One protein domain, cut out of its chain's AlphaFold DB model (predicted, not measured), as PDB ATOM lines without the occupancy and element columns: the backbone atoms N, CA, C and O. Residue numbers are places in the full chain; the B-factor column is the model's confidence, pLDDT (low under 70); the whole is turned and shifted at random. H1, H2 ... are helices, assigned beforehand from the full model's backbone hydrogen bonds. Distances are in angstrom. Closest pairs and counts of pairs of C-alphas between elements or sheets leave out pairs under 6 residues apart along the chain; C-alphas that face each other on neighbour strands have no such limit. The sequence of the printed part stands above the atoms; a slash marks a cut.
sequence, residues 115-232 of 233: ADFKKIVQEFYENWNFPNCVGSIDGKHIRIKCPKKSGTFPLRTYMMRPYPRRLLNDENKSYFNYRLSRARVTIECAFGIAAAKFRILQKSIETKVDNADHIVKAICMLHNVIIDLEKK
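AT A GLANCE: This is residues 115 to 232 of the 233 residues of the protein "DDE Tnp4 domain-containing protein" of Acyrthosiphon pisum (UniProt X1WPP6). One long helix, H2, makes the spine of an open, loose frame: H1 meets it with its last residues partway along, and H4 crosses near its last residues, about perpendicular to it. A link with no named element, residues 129 to 170, makes a wide loop from H1 to H2, and residues 225 to 232, of which 225 to 230 belong to H4, stick out. The printed part has 118 residues, with four named helices in the order H1, H2, H3, H4 and no named strand; the class is all helix. It is loose, with a radius of gyration of the C-alphas of 17.0 A and spans of 46 by 42 by 24 A.

IN THESE COORDINATES: H2, residues 171 to 197, is 39.3 A long and begins at C-alpha 171 (305.808, 243.286, 468.251). It has a kink of 29 degrees near residue 187. H1 is residues 115 to 128, 19.9 A. H3 is residues 199 to 202, 5.3 A. H4, residues 209 to 230, is 31.0 A long and ends at C-alpha 230 (295.186, 258.924, 507.641).

HOW THE PARTS SIT: H2 touches H1 with residues 179 to 183 alone, at a steep tilt of 66 degrees, opposite ways; the closest C-alphas, of Trp 128 and Ala 183, are 6.0 A apart. H2 only just touches H4, with 3 pairs of C-alphas within 8 A, the closest those of Ala 194 and His 223 at 6.5 A; their lines are about perpendicular, at 86 degrees. H3 is close to H2 but not clearly touching, with the C-alphas of Ala 195 and Leu 201 closest at 5.2 A. H3 and H4 are near each other, while H1 is apart from H3 and H4. Every O i to N i+4 pair is within hydrogen-bond range in H1 and H4, against 21 of 23 in H2; H3 is too short for such a pair.

THE WHOLE: The C-alphas farthest apart, of Asn 169 and Leu 229, are 48.1 A apart. The printed part has no cut. The link from H1 to H2 is long, H2 to H3 tight, H3 to H4 short. The mean pLDDT of the printed part is 82.7, with residues 142 to 154 and 231 to 232 under 70.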
ATOM      1  N   ALA A 115     303.902 235.949 502.094       90.19
ATOM      2  CA  ALA A 115     302.478 236.152 501.841       90.19
ATOM      3  C   ALA A 115     302.219 237.514 501.178       90.19
ATOM      4  O   ALA A 115     301.502 237.581 500.179       90.19
ATOM      5  N   ASP A 116     302.880 238.567 501.665       87.94
ATOM      6  CA  ASP A 116     302.781 239.916 501.097       87.94
ATOM      7  C   ASP A 116     303.289 239.942 499.655       87.94
ATOM      8  O   ASP A 116     302.639 240.497 498.771       87.94
ATOM      9  N   PHE A 117     304.403 239.258 499.377       88.75
ATOM     10  CA  PHE A 117     304.917 239.151 498.012       88.75
ATOM     11  C   PHE A 117     303.949 238.443 497.069       88.75
ATOM     12  O   PHE A 117     303.762 238.905 495.946       88.75
ATOM     13  N   LYS A 118     303.301 237.358 497.507       90.25
ATOM     14  CA  LYS A 118     302.289 236.673 496.688       90.25
ATOM     15  C   LYS A 118     301.113 237.592 496.369       90.25
ATOM     16  O   LYS A 118     300.658 237.606 495.228       90.25
ATOM     17  N   LYS A 119     300.668 238.390 497.345       90.75
ATOM     18  CA  LYS A 119     299.608 239.383 497.147       90.75
ATOM     19  C   LYS A 119     300.016 240.441 496.120       90.75
ATOM     20  O   LYS A 119     299.274 240.680 495.176       90.75
ATOM     21  N   ILE A 120     301.218 241.004 496.250       88.44
ATOM     22  CA  ILE A 120     301.737 242.005 495.307       88.44
ATOM     23  C   ILE A 120     301.837 241.417 493.894       88.44
ATOM     24  O   ILE A 120     301.398 242.046 492.936       88.44
ATOM     25  N   VAL A 121     302.363 240.197 493.750       91.19
ATOM     26  CA  VAL A 121     302.460 239.524 492.443       91.19
ATOM     27  C   VAL A 121     301.087 239.375 491.795       91.19
ATOM     28  O   VAL A 121     300.953 239.643 490.600       91.19
ATOM     29  N   GLN A 122     300.077 238.993 492.576       91.12
ATOM     30  CA  GLN A 122     298.708 238.870 492.091       91.12
ATOM     31  C   GLN A 122     298.139 240.229 491.653       91.12
ATOM     32  O   GLN A 122     297.635 240.345 490.540       91.12
ATOM     33  N   GLU A 123     298.309 241.283 492.456       89.69
ATOM     34  CA  GLU A 123     297.851 242.639 492.119       89.69
ATOM     35  C   GLU A 123     298.526 243.191 490.851       89.69
ATOM     36  O   GLU A 123     297.881 243.832 490.018       89.69
ATOM     37  N   PHE A 124     299.826 242.946 490.659       88.31
ATOM     38  CA  PHE A 124     300.531 243.348 489.436       88.31
ATOM     39  C   PHE A 124     300.063 242.558 488.211       88.31
ATOM     40  O   PHE A 124     300.007 243.106 487.103       88.31
ATOM     41  N   TYR A 125     299.720 241.284 488.394       89.06
ATOM     42  CA  TYR A 125     299.154 240.461 487.338       89.06
ATOM     43  C   TYR A 125     297.748 240.935 486.947       89.06
ATOM     44  O   TYR A 125     297.484 241.131 485.768       89.06
ATOM     45  N   GLU A 126     296.875 241.224 487.905       89.38
ATOM     46  CA  GLU A 126     295.510 241.685 487.626       89.38
ATOM     47  C   GLU A 126     295.480 243.083 486.992       89.38
ATOM     48  O   GLU A 126     294.814 243.297 485.979       89.38
ATOM     49  N   ASN A 127     296.250 244.033 487.529       86.25
ATOM     50  CA  ASN A 127     296.200 245.431 487.084       86.25
ATOM     51  C   ASN A 127     296.954 245.685 485.771       86.25
ATOM     52  O   ASN A 127     296.553 246.519 484.950       86.25
ATOM     53  N   TRP A 128     298.091 245.009 485.587       84.44
ATOM     54  CA  TRP A 128     299.043 245.321 484.515       84.44
ATOM     55  C   TRP A 128     299.368 244.124 483.632       84.44
ATOM     56  O   TRP A 128     300.177 244.262 482.710       84.44
ATOM     57  N   ASN A 129     298.762 242.963 483.910       85.56
ATOM     58  CA  ASN A 129     299.152 241.692 483.327       85.56
ATOM     59  C   ASN A 129     300.669 241.545 483.443       85.56
ATOM     60  O   ASN A 129     301.313 241.372 482.431       85.56
ATOM     61  N   PHE A 130     301.306 241.737 484.601       85.62
ATOM     62  CA  PHE A 130     302.764 241.564 484.726       85.62
ATOM     63  C   PHE A 130     303.081 240.447 485.731       85.62
ATOM     64  O   PHE A 130     303.063 240.691 486.937       85.62
ATOM     65  N   PRO A 131     303.362 239.214 485.264       86.94
ATOM     66  CA  PRO A 131     303.563 238.074 486.151       86.94
ATOM     67  C   PRO A 131     304.880 238.186 486.925       86.94
ATOM     68  O   PRO A 131     305.861 238.740 486.425       86.94
ATOM     69  N   ASN A 132     304.911 237.615 488.132       86.19
ATOM     70  CA  ASN A 132     306.090 237.540 489.006       86.19
ATOM     71  C   ASN A 132     306.738 238.900 489.344       86.19
ATOM     72  O   ASN A 132     307.915 238.957 489.703       86.19
ATOM     73  N   CYS A 133     305.988 240.002 489.246       86.44
ATOM     74  CA  CYS A 133     306.453 241.319 489.669       86.44
ATOM     75  C   CYS A 133     306.158 241.531 491.152       86.44
ATOM     76  O   CYS A 133     305.003 241.584 491.557       86.44
ATOM     77  N   VAL A 134     307.209 241.693 491.951       86.12
ATOM     78  CA  VAL A 134     307.104 241.971 493.394       86.12
ATOM     79  C   VAL A 134     307.177 243.466 493.722       86.12
ATOM     80  O   VAL A 134     307.156 243.847 494.888       86.12
ATOM     81  N   GLY A 135     307.290 244.324 492.707       84.94
ATOM     82  CA  GLY A 135     307.338 245.771 492.874       84.94
ATOM     83  C   GLY A 135     307.998 246.484 491.701       84.94
ATOM     84  O   GLY A 135     308.725 245.888 490.905       84.94
ATOM     85  N   SER A 136     307.756 247.788 491.608       83.94
ATOM     86  CA  SER A 136     308.379 248.659 490.618       83.94
ATOM     87  C   SER A 136     309.416 249.570 491.267       83.94
ATOM     88  O   SER A 136     309.224 250.111 492.353       83.94
ATOM     89  N   ILE A 137     310.552 249.722 490.587       82.69
ATOM     90  CA  ILE A 137     311.650 250.588 491.011       82.69
ATOM     91  C   ILE A 137     311.782 251.685 489.969       82.69
ATOM     92  O   ILE A 137     311.882 251.411 488.772       82.69
ATOM     93  N   ASP A 138     311.810 252.925 490.437       77.31
ATOM     94  CA  ASP A 138     312.103 254.070 489.594       77.31
ATOM     95  C   ASP A 138     312.954 255.098 490.340       77.31
ATOM     96  O   ASP A 138     313.071 255.074 491.568       77.31
ATOM     97  N   GLY A 139     313.601 255.980 489.584       71.62
ATOM     98  CA  GLY A 139     314.431 257.046 490.121       71.62
ATOM     99  C   GLY A 139     313.773 258.405 489.935       71.62
ATOM    100  O   GLY A 139     313.596 258.864 488.810       71.62
ATOM    101  N   LYS A 140     313.518 259.123 491.032       71.25
ATOM    102  CA  LYS A 140     313.210 260.553 490.957       71.25
ATOM    103  C   LYS A 140     314.503 261.364 490.950       71.25
ATOM    104  O   LYS A 140     315.275 261.318 491.907       71.25
ATOM    105  N   HIS A 141     314.718 262.166 489.907       71.56
ATOM    106  CA  HIS A 141     315.854 263.084 489.876       71.56
ATOM    107  C   HIS A 141     315.630 264.245 490.854       71.56
ATOM    108  O   HIS A 141     314.907 265.200 490.562       71.56
ATOM    109  N   ILE A 142     316.271 264.177 492.018       67.75
ATOM    110  CA  ILE A 142     316.369 265.310 492.935       67.75
ATOM    111  C   ILE A 142     317.537 266.167 492.461       67.75
ATOM    112  O   ILE A 142     318.651 265.674 492.287       67.75
ATOM    113  N   ARG A 143     317.286 267.457 492.226       66.75
ATOM    114  CA  ARG A 143     318.345 268.401 491.856       66.75
ATOM    115  C   ARG A 143     319.289 268.592 493.044       66.75
ATOM    116  O   ARG A 143     319.041 269.407 493.929       66.75
ATOM    117  N   ILE A 144     320.364 267.815 493.050       68.50
ATOM    118  CA  ILE A 144     321.498 267.921 493.967       68.50
ATOM    119  C   ILE A 144     322.775 268.183 493.172       68.50
ATOM    120  O   ILE A 144     322.821 268.011 491.951       68.50
ATOM    121  N   LYS A 145     323.847 268.561 493.869       61.31
ATOM    122  CA  LYS A 145     325.186 268.545 493.278       61.31
ATOM    123  C   LYS A 145     325.551 267.094 492.935       61.31
ATOM    124  O   LYS A 145     325.602 266.260 493.835       61.31
ATOM    125  N   CYS A 146     325.775 266.810 491.651       58.34
ATOM    126  CA  CYS A 146     326.038 265.462 491.140       58.34
ATOM    127  C   CYS A 146     327.215 264.788 491.887       58.34
ATOM    128  O   CYS A 146     328.322 265.342 491.887       58.34
ATOM    129  N   PRO A 147     327.010 263.625 492.536       63.44
ATOM    130  CA  PRO A 147     328.094 262.826 493.103       63.44
ATOM    131  C   PRO A 147     328.994 262.235 492.006       63.44
ATOM    132  O   PRO A 147     328.554 261.975 490.888       63.44
ATOM    133  N   LYS A 148     330.265 261.959 492.319       48.75
ATOM    134  CA  LYS A 148     331.164 261.256 491.385       48.75
ATOM    135  C   LYS A 148     330.699 259.789 491.230       48.75
ATOM    136  O   LYS A 148     330.454 259.142 492.242       48.75
ATOM    137  N   LYS A 149     330.642 259.260 489.993       56.38
ATOM    138  CA  LYS A 149     330.211 257.884 489.608       56.38
ATOM    139  C   LYS A 149     328.695 257.572 489.689       56.38
ATOM    140  O   LYS A 149     328.314 256.502 490.153       56.38
ATOM    141  N   SER A 150     327.813 258.449 489.205       52.84
ATOM    142  CA  SER A 150     326.383 258.119 489.045       52.84
ATOM    143  C   SER A 150     326.111 257.355 487.738       52.84
ATOM    144  O   SER A 150     326.363 257.891 486.659       52.84
ATOM    145  N   GLY A 151     325.579 256.132 487.819       55.78
ATOM    146  CA  GLY A 151     325.148 255.325 486.667       55.78
ATOM    147  C   GLY A 151     323.699 254.842 486.803       55.78
ATOM    148  O   GLY A 151     323.179 254.732 487.910       55.78
ATOM    149  N   THR A 152     323.042 254.574 485.672       61.53
ATOM    150  CA  THR A 152     321.687 253.994 485.588       61.53
ATOM    151  C   THR A 152     321.687 252.520 486.021       61.53
ATOM    152  O   THR A 152     322.697 251.832 485.875       61.53
ATOM    153  N   PHE A 153     320.558 252.019 486.537       63.59
ATOM    154  CA  PHE A 153     320.413 250.632 486.988       63.59
ATOM    155  C   PHE A 153     320.812 249.605 485.897       63.59
ATOM    156  O   PHE A 153     320.267 249.658 484.788       63.59
ATOM    157  N   PRO A 154     321.747 248.671 486.167       68.56
ATOM    158  CA  PRO A 154     322.115 247.622 485.215       68.56
ATOM    159  C   PRO A 154     321.053 246.511 485.163       68.56
ATOM    160  O   PRO A 154     320.377 246.250 486.155       68.56
ATOM    161  N   LEU A 155     320.950 245.814 484.025       70.19
ATOM    162  CA  LEU A 155     320.132 244.597 483.903       70.19
ATOM    163  C   LEU A 155     320.688 243.514 484.840       70.19
ATOM    164  O   LEU A 155     321.889 243.239 484.810       70.19
ATOM    165  N   ARG A 156     319.828 242.907 485.663       77.12
ATOM    166  CA  ARG A 156     320.189 241.806 486.573       77.12
ATOM    167  C   ARG A 156     319.108 240.726 486.557       77.12
ATOM    168  O   ARG A 156     318.000 240.975 486.099       77.12
ATOM    169  N   THR A 157     319.406 239.551 487.110       75.44
ATOM    170  CA  THR A 157     318.451 238.426 487.234       75.44
ATOM    171  C   THR A 157     317.180 238.781 488.010       75.44
ATOM    172  O   THR A 157     316.147 238.155 487.814       75.44
ATOM    173  N   TYR A 158     317.250 239.807 488.858       76.69
ATOM    174  CA  TYR A 158     316.152 240.314 489.682       76.69
ATOM    175  C   TYR A 158     315.680 241.721 489.272       76.69
ATOM    176  O   TYR A 158     314.896 242.340 489.988       76.69
ATOM    177  N   MET A 159     316.189 242.280 488.167       79.50
ATOM    178  CA  MET A 159     315.905 243.659 487.761       79.50
ATOM    179  C   MET A 159     315.818 243.774 486.241       79.50
ATOM    180  O   MET A 159     316.835 243.778 485.547       79.50
ATOM    181  N   MET A 160     314.588 243.900 485.740       81.81
ATOM    182  CA  MET A 160     314.284 244.028 484.316       81.81
ATOM    183  C   MET A 160     314.454 245.471 483.825       81.81
ATOM    184  O   MET A 160     314.177 246.425 484.550       81.81
ATOM    185  N   ARG A 161     314.862 245.638 482.560       80.25
ATOM    186  CA  ARG A 161     314.925 246.940 481.872       80.25
ATOM    187  C   ARG A 161     314.174 246.876 480.537       80.25
ATOM    188  O   ARG A 161     314.102 245.793 479.959       80.25
ATOM    189  N   PRO A 162     313.658 248.004 480.017       83.56
ATOM    190  CA  PRO A 162     313.013 248.021 478.708       83.56
ATOM    191  C   PRO A 162     313.990 247.626 477.592       83.56
ATOM    192  O   PRO A 162     315.180 247.957 477.640       83.56
ATOM    193  N   TYR A 163     313.477 246.967 476.553       82.62
ATOM    194  CA  TYR A 163     314.213 246.732 475.317       82.62
ATOM    195  C   TYR A 163     314.604 248.070 474.666       82.62
ATOM    196  O   TYR A 163     313.779 248.990 474.616       82.62
ATOM    197  N   PRO A 164     315.841 248.203 474.149       79.75
ATOM    198  CA  PRO A 164     316.272 249.386 473.413       79.75
ATOM    199  C   PRO A 164     315.368 249.687 472.216       79.75
ATOM    200  O   PRO A 164     314.955 248.770 471.510       79.75
ATOM    201  N   ARG A 165     315.159 250.978 471.914       74.38
ATOM    202  CA  ARG A 165     314.308 251.421 470.789       74.38
ATOM    203  C   ARG A 165     314.671 250.790 469.439       74.38
ATOM    204  O   ARG A 165     313.789 250.541 468.634       74.38
ATOM    205  N   ARG A 166     315.953 250.473 469.222       74.00
ATOM    206  CA  ARG A 166     316.454 249.823 467.996       74.00
ATOM    207  C   ARG A 166     315.929 248.394 467.782       74.00
ATOM    208  O   ARG A 166     316.032 247.888 466.676       74.00
ATOM    209  N   LEU A 167     315.405 247.743 468.824       76.19
ATOM    210  CA  LEU A 167     314.906 246.361 468.788       76.19
ATOM    211  C   LEU A 167     313.368 246.277 468.792       76.19
ATOM    212  O   LEU A 167     312.830 245.183 468.926       76.19
ATOM    213  N   LEU A 168     312.663 247.408 468.670       75.00
ATOM    214  CA  LEU A 168     311.197 247.485 468.778       75.00
ATOM    215  C   LEU A 168     310.436 247.109 467.502       75.00
ATOM    216  O   LEU A 168     309.210 247.139 467.500       75.00
ATOM    217  N   ASN A 169     311.142 246.709 466.444       78.12
ATOM    218  CA  ASN A 169     310.522 246.177 465.225       78.12
ATOM    219  C   ASN A 169     309.809 244.831 465.480       78.12
ATOM    220  O   ASN A 169     309.017 244.384 464.662       78.12
ATOM    221  N   ASP A 170     310.111 244.189 466.608       85.19
ATOM    222  CA  ASP A 170     309.462 242.981 467.103       85.19
ATOM    223  C   ASP A 170     308.271 243.358 467.997       85.19
ATOM    224  O   ASP A 170     308.438 243.985 469.053       85.19
ATOM    225  N   GLU A 171     307.068 242.968 467.575       86.00
ATOM    226  CA  GLU A 171     305.808 243.286 468.251       86.00
ATOM    227  C   GLU A 171     305.789 242.797 469.706       86.00
ATOM    228  O   GLU A 171     305.357 243.528 470.602       86.00
ATOM    229  N   ASN A 172     306.373 241.629 469.991       86.75
ATOM    230  CA  ASN A 172     306.429 241.079 471.344       86.75
ATOM    231  C   ASN A 172     307.301 241.934 472.273       86.75
ATOM    232  O   ASN A 172     306.973 242.129 473.447       86.75
ATOM    233  N   LYS A 173     308.408 242.485 471.756       85.50
ATOM    234  CA  LYS A 173     309.302 243.372 472.525       85.50
ATOM    235  C   LYS A 173     308.652 244.724 472.791       85.50
ATOM    236  O   LYS A 173     308.806 245.273 473.886       85.50
ATOM    237  N   SER A 174     307.893 245.233 471.826       84.56
ATOM    238  CA  SER A 174     307.083 246.441 471.986       84.56
ATOM    239  C   SER A 174     305.969 246.244 473.016       84.56
ATOM    240  O   SER A 174     305.831 247.061 473.930       84.56
ATOM    241  N   TYR A 175     305.256 245.117 472.961       87.19
ATOM    242  CA  TYR A 175     304.226 244.760 473.937       87.19
ATOM    243  C   TYR A 175     304.794 244.572 475.354       87.19
ATOM    244  O   TYR A 175     304.217 245.054 476.332       87.19
ATOM    245  N   PHE A 176     305.972 243.952 475.486       87.56
ATOM    246  CA  PHE A 176     306.684 243.864 476.764       87.56
ATOM    247  C   PHE A 176     307.031 245.248 477.325       87.56
ATOM    248  O   PHE A 176     306.756 245.527 478.493       87.56
ATOM    249  N   ASN A 177     307.606 246.135 476.507       86.50
ATOM    250  CA  ASN A 177     307.952 247.489 476.941       86.50
ATOM    251  C   ASN A 177     306.721 248.287 477.382       86.50
ATOM    252  O   ASN A 177     306.805 249.031 478.359       86.50
ATOM    253  N   TYR A 178     305.586 248.109 476.704       87.12
ATOM    254  CA  TYR A 178     304.315 248.706 477.101       87.12
ATOM    255  C   TYR A 178     303.862 248.223 478.491       87.12
ATOM    256  O   TYR A 178     303.591 249.050 479.366       87.12
ATOM    257  N   ARG A 179     303.867 246.905 478.745       85.75
ATOM    258  CA  ARG A 179     303.539 246.320 480.066       85.75
ATOM    259  C   ARG A 179     304.485 246.808 481.160       85.75
ATOM    260  O   ARG A 179     304.035 247.214 482.228       85.75
ATOM    261  N   LEU A 180     305.788 246.828 480.876       85.56
ATOM    262  CA  LEU A 180     306.800 247.325 481.807       85.56
ATOM    263  C   LEU A 180     306.589 248.811 482.128       85.56
ATOM    264  O   LEU A 180     306.706 249.207 483.284       85.56
ATOM    265  N   SER A 181     306.250 249.632 481.129       86.19
ATOM    266  CA  SER A 181     305.942 251.050 481.336       86.19
ATOM    267  C   SER A 181     304.728 251.228 482.241       86.19
ATOM    268  O   SER A 181     304.773 252.044 483.152       86.19
ATOM    269  N   ARG A 182     303.665 250.441 482.041       86.06
ATOM    270  CA  ARG A 182     302.462 250.493 482.879       86.06
ATOM    271  C   ARG A 182     302.723 250.064 484.320       86.06
ATOM    272  O   ARG A 182     302.308 250.763 485.233       86.06
ATOM    273  N   ALA A 183     303.474 248.985 484.531       86.44
ATOM    274  CA  ALA A 183     303.863 248.549 485.872       86.44
ATOM    275  C   ALA A 183     304.706 249.609 486.620       86.44
ATOM    276  O   ALA A 183     304.649 249.713 487.848       86.44
ATOM    277  N   ARG A 184     305.474 250.430 485.890       86.50
ATOM    278  CA  ARG A 184     306.235 251.555 486.462       86.50
ATOM    279  C   ARG A 184     305.365 252.749 486.854       86.50
ATOM    280  O   ARG A 184     305.748 253.470 487.770       86.50
ATOM    281  N   VAL A 185     304.180 252.919 486.265       85.69
ATOM    282  CA  VAL A 185     303.263 254.009 486.643       85.69
ATOM    283  C   VAL A 185     302.933 253.960 488.139       85.69
ATOM    284  O   VAL A 185     302.840 255.005 488.770       85.69
ATOM    285  N   THR A 186     302.855 252.773 488.754       85.19
ATOM    286  CA  THR A 186     302.608 252.631 490.200       85.19
ATOM    287  C   THR A 186     303.636 253.381 491.058       85.19
ATOM    288  O   THR A 186     303.252 254.120 491.966       85.19
ATOM    289  N   ILE A 187     304.935 253.242 490.763       85.25
ATOM    290  CA  ILE A 187     305.992 253.927 491.522       85.25
ATOM    291  C   ILE A 187     306.081 255.414 491.152       85.25
ATOM    292  O   ILE A 187     306.319 256.255 492.021       85.25
ATOM    293  N   GLU A 188     305.799 255.771 489.895       85.25
ATOM    294  CA  GLU A 188     305.712 257.169 489.458       85.25
ATOM    295  C   GLU A 188     304.578 257.917 490.177       85.25
ATOM    296  O   GLU A 188     304.785 259.029 490.672       85.25
ATOM    297  N   CYS A 189     303.405 257.293 490.323       87.12
ATOM    298  CA  CYS A 189     302.283 257.825 491.094       87.12
ATOM    299  C   CYS A 189     302.640 257.980 492.574       87.12
ATOM    300  O   CYS A 189     302.363 259.033 493.152       87.12
ATOM    301  N   ALA A 190     303.298 256.989 493.183       86.50
ATOM    302  CA  ALA A 190     303.738 257.073 494.577       86.50
ATOM    303  C   ALA A 190     304.687 258.265 494.799       86.50
ATOM    304  O   ALA A 190     304.468 259.089 495.692       86.50
ATOM    305  N   PHE A 191     305.693 258.436 493.933       86.06
ATOM    306  CA  PHE A 191     306.565 259.611 493.975       86.06
ATOM    307  C   PHE A 191     305.825 260.917 493.682       86.06
ATOM    308  O   PHE A 191     306.173 261.949 494.260       86.06
ATOM    309  N   GLY A 192     304.818 260.893 492.809       86.81
ATOM    310  CA  GLY A 192     303.945 262.028 492.523       86.81
ATOM    311  C   GLY A 192     303.203 262.508 493.769       86.81
ATOM    312  O   GLY A 192     303.285 263.690 494.107       86.81
ATOM    313  N   ILE A 193     302.566 261.592 494.502       89.56
ATOM    314  CA  ILE A 193     301.848 261.883 495.753       89.56
ATOM    315  C   ILE A 193     302.819 262.416 496.811       89.56
ATOM    316  O   ILE A 193     302.580 263.475 497.400       89.56
ATOM    317  N   ALA A 194     303.951 261.735 497.013       88.81
ATOM    318  CA  ALA A 194     304.965 262.162 497.974       88.81
ATOM    319  C   ALA A 194     305.517 263.561 497.643       88.81
ATOM    320  O   ALA A 194     305.657 264.395 498.536       88.81
ATOM    321  N   ALA A 195     305.782 263.860 496.367       88.62
ATOM    322  CA  ALA A 195     306.291 265.161 495.935       88.62
ATOM    323  C   ALA A 195     305.230 266.272 495.958       88.62
ATOM    324  O   ALA A 195     305.580 267.436 496.160       88.62
ATOM    325  N   ALA A 196     303.954 265.946 495.742       88.62
ATOM    326  CA  ALA A 196     302.850 266.892 495.879       88.62
ATOM    327  C   ALA A 196     302.657 267.308 497.346       88.62
ATOM    328  O   ALA A 196     302.481 268.495 497.638       88.62
ATOM    329  N   LYS A 197     302.761 266.342 498.267       90.50
ATOM    330  CA  LYS A 197     302.672 266.575 499.711       90.50
ATOM    331  C   LYS A 197     303.926 267.300 500.226       90.50
ATOM    332  O   LYS A 197     303.820 268.380 500.809       90.50
ATOM    333  N   PHE A 198     305.121 266.798 499.915       93.19
ATOM    334  CA  PHE A 198     306.408 267.383 500.309       93.19
ATOM    335  C   PHE A 198     307.102 268.075 499.131       93.19
ATOM    336  O   PHE A 198     307.925 267.494 498.415       93.19
ATOM    337  N   ARG A 199     306.802 269.368 498.952       91.69
ATOM    338  CA  ARG A 199     307.272 270.167 497.803       91.69
ATOM    339  C   ARG A 199     308.790 270.312 497.718       91.69
ATOM    340  O   ARG A 199     309.301 270.667 496.657       91.69
ATOM    341  N   ILE A 200     309.524 270.025 498.793       91.12
ATOM    342  CA  ILE A 200     310.989 269.964 498.756       91.12
ATOM    343  C   ILE A 200     311.508 269.014 497.666       91.12
ATOM    344  O   ILE A 200     312.500 269.330 497.018       91.12
ATOM    345  N   LEU A 201     310.793 267.919 497.375       89.94
ATOM    346  CA  LEU A 201     311.165 266.956 496.331       89.94
ATOM    347  C   LEU A 201     311.026 267.508 494.902       89.94
ATOM    348  O   LEU A 201     311.518 266.897 493.955       89.94
ATOM    349  N   GLN A 202     310.338 268.637 494.719       88.88
ATOM    350  CA  GLN A 202     310.206 269.320 493.425       88.88
ATOM    351  C   GLN A 202     311.297 270.384 493.214       88.88
ATOM    352  O   GLN A 202     311.498 270.876 492.099       88.88
ATOM    353  N   LYS A 203     312.017 270.735 494.283       86.50
ATOM    354  CA  LYS A 203     313.037 271.783 494.314       86.50
ATOM    355  C   LYS A 203     314.439 271.194 494.433       86.50
ATOM    356  O   LYS A 203     314.629 270.001 494.656       86.50
ATOM    357  N   SER A 204     315.433 272.057 494.254       84.38
ATOM    358  CA  SER A 204     316.820 271.711 494.546       84.38
ATOM    359  C   SER A 204     317.027 271.684 496.057       84.38
ATOM    360  O   SER A 204     316.682 272.646 496.744       84.38
ATOM    361  N   ILE A 205     317.595 270.599 496.584       86.94
ATOM    362  CA  ILE A 205     317.918 270.509 498.011       86.94
ATOM    363  C   ILE A 205     319.325 271.082 498.203       86.94
ATOM    364  O   ILE A 205     320.323 270.430 497.902       86.94
ATOM    365  N   GLU A 206     319.405 272.326 498.677       82.75
ATOM    366  CA  GLU A 206     320.652 273.092 498.846       82.75
ATOM    367  C   GLU A 206     321.482 272.626 500.060       82.75
ATOM    368  O   GLU A 206     321.728 273.369 501.012       82.75
ATOM    369  N   THR A 207     321.901 271.362 500.059       84.12
ATOM    370  CA  THR A 207     322.651 270.734 501.154       84.12
ATOM    371  C   THR A 207     323.669 269.717 500.629       84.12
ATOM    372  O   THR A 207     323.748 269.442 499.431       84.12
ATOM    373  N   LYS A 208     324.498 269.179 501.529       86.12
ATOM    374  CA  LYS A 208     325.429 268.086 501.218       86.12
ATOM    375  C   LYS A 208     324.648 266.809 500.884       86.12
ATOM    376  O   LYS A 208     323.564 266.602 501.418       86.12
ATOM    377  N   VAL A 209     325.228 265.942 500.054       85.38
ATOM    378  CA  VAL A 209     324.592 264.685 499.612       85.38
ATOM    379  C   VAL A 209     324.179 263.814 500.805       85.38
ATOM    380  O   VAL A 209     323.035 263.380 500.860       85.38
ATOM    381  N   ASP A 210     325.047 263.672 501.809       87.75
ATOM    382  CA  ASP A 210     324.764 262.877 503.018       87.75
ATOM    383  C   ASP A 210     323.552 263.409 503.798       87.75
ATOM    384  O   ASP A 210     322.717 262.662 504.301       87.75
ATOM    385  N   ASN A 211     323.405 264.732 503.855       89.50
ATOM    386  CA  ASN A 211     322.262 265.370 504.501       89.50
ATOM    387  C   ASN A 211     320.982 265.232 503.668       89.50
ATOM    388  O   ASN A 211     319.897 265.095 504.231       89.50
ATOM    389  N   ALA A 212     321.095 265.278 502.337       89.56
ATOM    390  CA  ALA A 212     319.966 265.061 501.441       89.56
ATOM    391  C   ALA A 212     319.418 263.631 501.578       89.56
ATOM    392  O   ALA A 212     318.203 263.460 501.583       89.56
ATOM    393  N   ASP A 213     320.284 262.632 501.772       90.38
ATOM    394  CA  ASP A 213     319.877 261.246 502.037       90.38
ATOM    395  C   ASP A 213     319.005 261.136 503.299       90.38
ATOM    396  O   ASP A 213     317.912 260.573 503.250       90.38
ATOM    397  N   HIS A 214     319.416 261.764 504.407       93.75
ATOM    398  CA  HIS A 214     318.607 261.802 505.630       93.75
ATOM    399  C   HIS A 214     317.246 262.481 505.427       93.75
ATOM    400  O   HIS A 214     316.239 261.998 505.942       93.75
ATOM    401  N   ILE A 215     317.201 263.573 504.659       93.25
ATOM    402  CA  ILE A 215     315.953 264.279 504.337       93.25
ATOM    403  C   ILE A 215     315.012 263.374 503.535       93.25
ATOM    404  O   ILE A 215     313.838 263.255 503.878       93.25
ATOM    405  N   VAL A 216     315.515 262.711 502.490       92.31
ATOM    406  CA  VAL A 216     314.705 261.827 501.636       92.31
ATOM    407  C   VAL A 216     314.186 260.628 502.430       92.31
ATOM    408  O   VAL A 216     312.995 260.333 502.367       92.31
ATOM    409  N   LYS A 217     315.040 259.997 503.244       92.38
ATOM    410  CA  LYS A 217     314.656 258.907 504.155       92.38
ATOM    411  C   LYS A 217     313.545 259.318 505.117       92.38
ATOM    412  O   LYS A 217     312.562 258.595 505.257       92.38
ATOM    413  N   ALA A 218     313.668 260.493 505.732       94.19
ATOM    414  CA  ALA A 218     312.640 261.019 506.622       94.19
ATOM    415  C   ALA A 218     311.318 261.275 505.885       94.19
ATOM    416  O   ALA A 218     310.266 260.920 506.402       94.19
ATOM    417  N   ILE A 219     311.353 261.823 504.664       93.81
ATOM    418  CA  ILE A 219     310.145 262.035 503.849       93.81
ATOM    419  C   ILE A 219     309.441 260.708 503.543       93.81
ATOM    420  O   ILE A 219     308.222 260.640 503.662       93.81
ATOM    421  N   CYS A 220     310.185 259.657 503.184       92.00
ATOM    422  CA  CYS A 220     309.606 258.329 502.967       92.00
ATOM    423  C   CYS A 220     308.902 257.808 504.229       92.00
ATOM    424  O   CYS A 220     307.792 257.298 504.136       92.00
ATOM    425  N   MET A 221     309.506 257.985 505.407       93.12
ATOM    426  CA  MET A 221     308.892 257.575 506.679       93.12
ATOM    427  C   MET A 221     307.660 258.392 507.024       93.12
ATOM    428  O   MET A 221     306.624 257.814 507.327       93.12
ATOM    429  N   LEU A 222     307.722 259.715 506.890       93.06
ATOM    430  CA  LEU A 222     306.558 260.575 507.100       93.06
ATOM    431  C   LEU A 222     305.417 260.229 506.138       93.06
ATOM    432  O   LEU A 222     304.259 260.245 506.534       93.06
ATOM    433  N   HIS A 223     305.727 259.895 504.883       91.75
ATOM    434  CA  HIS A 223     304.720 259.473 503.914       91.75
ATOM    435  C   HIS A 223     304.044 258.156 504.318       91.75
ATOM    436  O   HIS A 223     302.820 258.076 504.244       91.75
ATOM    437  N   ASN A 224     304.810 257.167 504.788       90.88
ATOM    438  CA  ASN A 224     304.267 255.895 505.272       90.88
ATOM    439  C   ASN A 224     303.399 256.082 506.522       90.88
ATOM    440  O   ASN A 224     302.274 255.604 506.552       90.88
ATOM    441  N   VAL A 225     303.871 256.853 507.506       91.38
ATOM    442  CA  VAL A 225     303.118 257.160 508.736       91.38
ATOM    443  C   VAL A 225     301.774 257.807 508.406       91.38
ATOM    444  O   VAL A 225     300.738 257.415 508.931       91.38
ATOM    445  N   ILE A 226     301.783 258.774 507.488       90.69
ATOM    446  CA  ILE A 226     300.572 259.428 506.986       90.69
ATOM    447  C   ILE A 226     299.634 258.415 506.324       90.69
ATOM    448  O   ILE A 226     298.434 258.461 506.556       90.69
ATOM    449  N   ILE A 227     300.157 257.501 505.505       88.88
ATOM    450  CA  ILE A 227     299.346 256.448 504.880       88.88
ATOM    451  C   ILE A 227     298.707 255.548 505.944       88.88
ATOM    452  O   ILE A 227     297.524 255.242 505.831       88.88
ATOM    453  N   ASP A 228     299.458 255.148 506.968       87.94
ATOM    454  CA  ASP A 228     298.994 254.209 507.992       87.94
ATOM    455  C   ASP A 228     297.953 254.821 508.939       87.94
ATOM    456  O   ASP A 228     297.050 254.120 509.411       87.94
ATOM    457  N   LEU A 229     298.080 256.121 509.226       86.69
ATOM    458  CA  LEU A 229     297.232 256.834 510.181       86.69
ATOM    459  C   LEU A 229     296.058 257.571 509.527       86.69
ATOM    460  O   LEU A 229     294.993 257.625 510.134       86.69
ATOM    461  N   GLU A 230     296.216 258.109 508.313       83.50
ATOM    462  CA  GLU A 230     295.186 258.924 507.641       83.50
ATOM    463  C   GLU A 230     294.321 258.127 506.645       83.50
ATOM    464  O   GLU A 230     293.275 258.619 506.247       83.50
ATOM    465  N   LYS A 231     294.690 256.897 506.236       66.62
ATOM    466  CA  LYS A 231     293.805 256.039 505.404       66.62
ATOM    467  C   LYS A 231     292.774 255.230 506.200       66.62
ATOM    468  O   LYS A 231     292.029 254.456 505.605       66.62
ATOM    469  N   LYS A 232     292.770 255.337 507.532       48.53
ATOM    470  CA  LYS A 232     291.805 254.645 508.406       48.53
ATOM    471  C   LYS A 232     290.513 255.442 508.646       48.53
ATOM    472  O   LYS A 232     289.716 255.019 509.478       48.53
TER     473      LYS A 232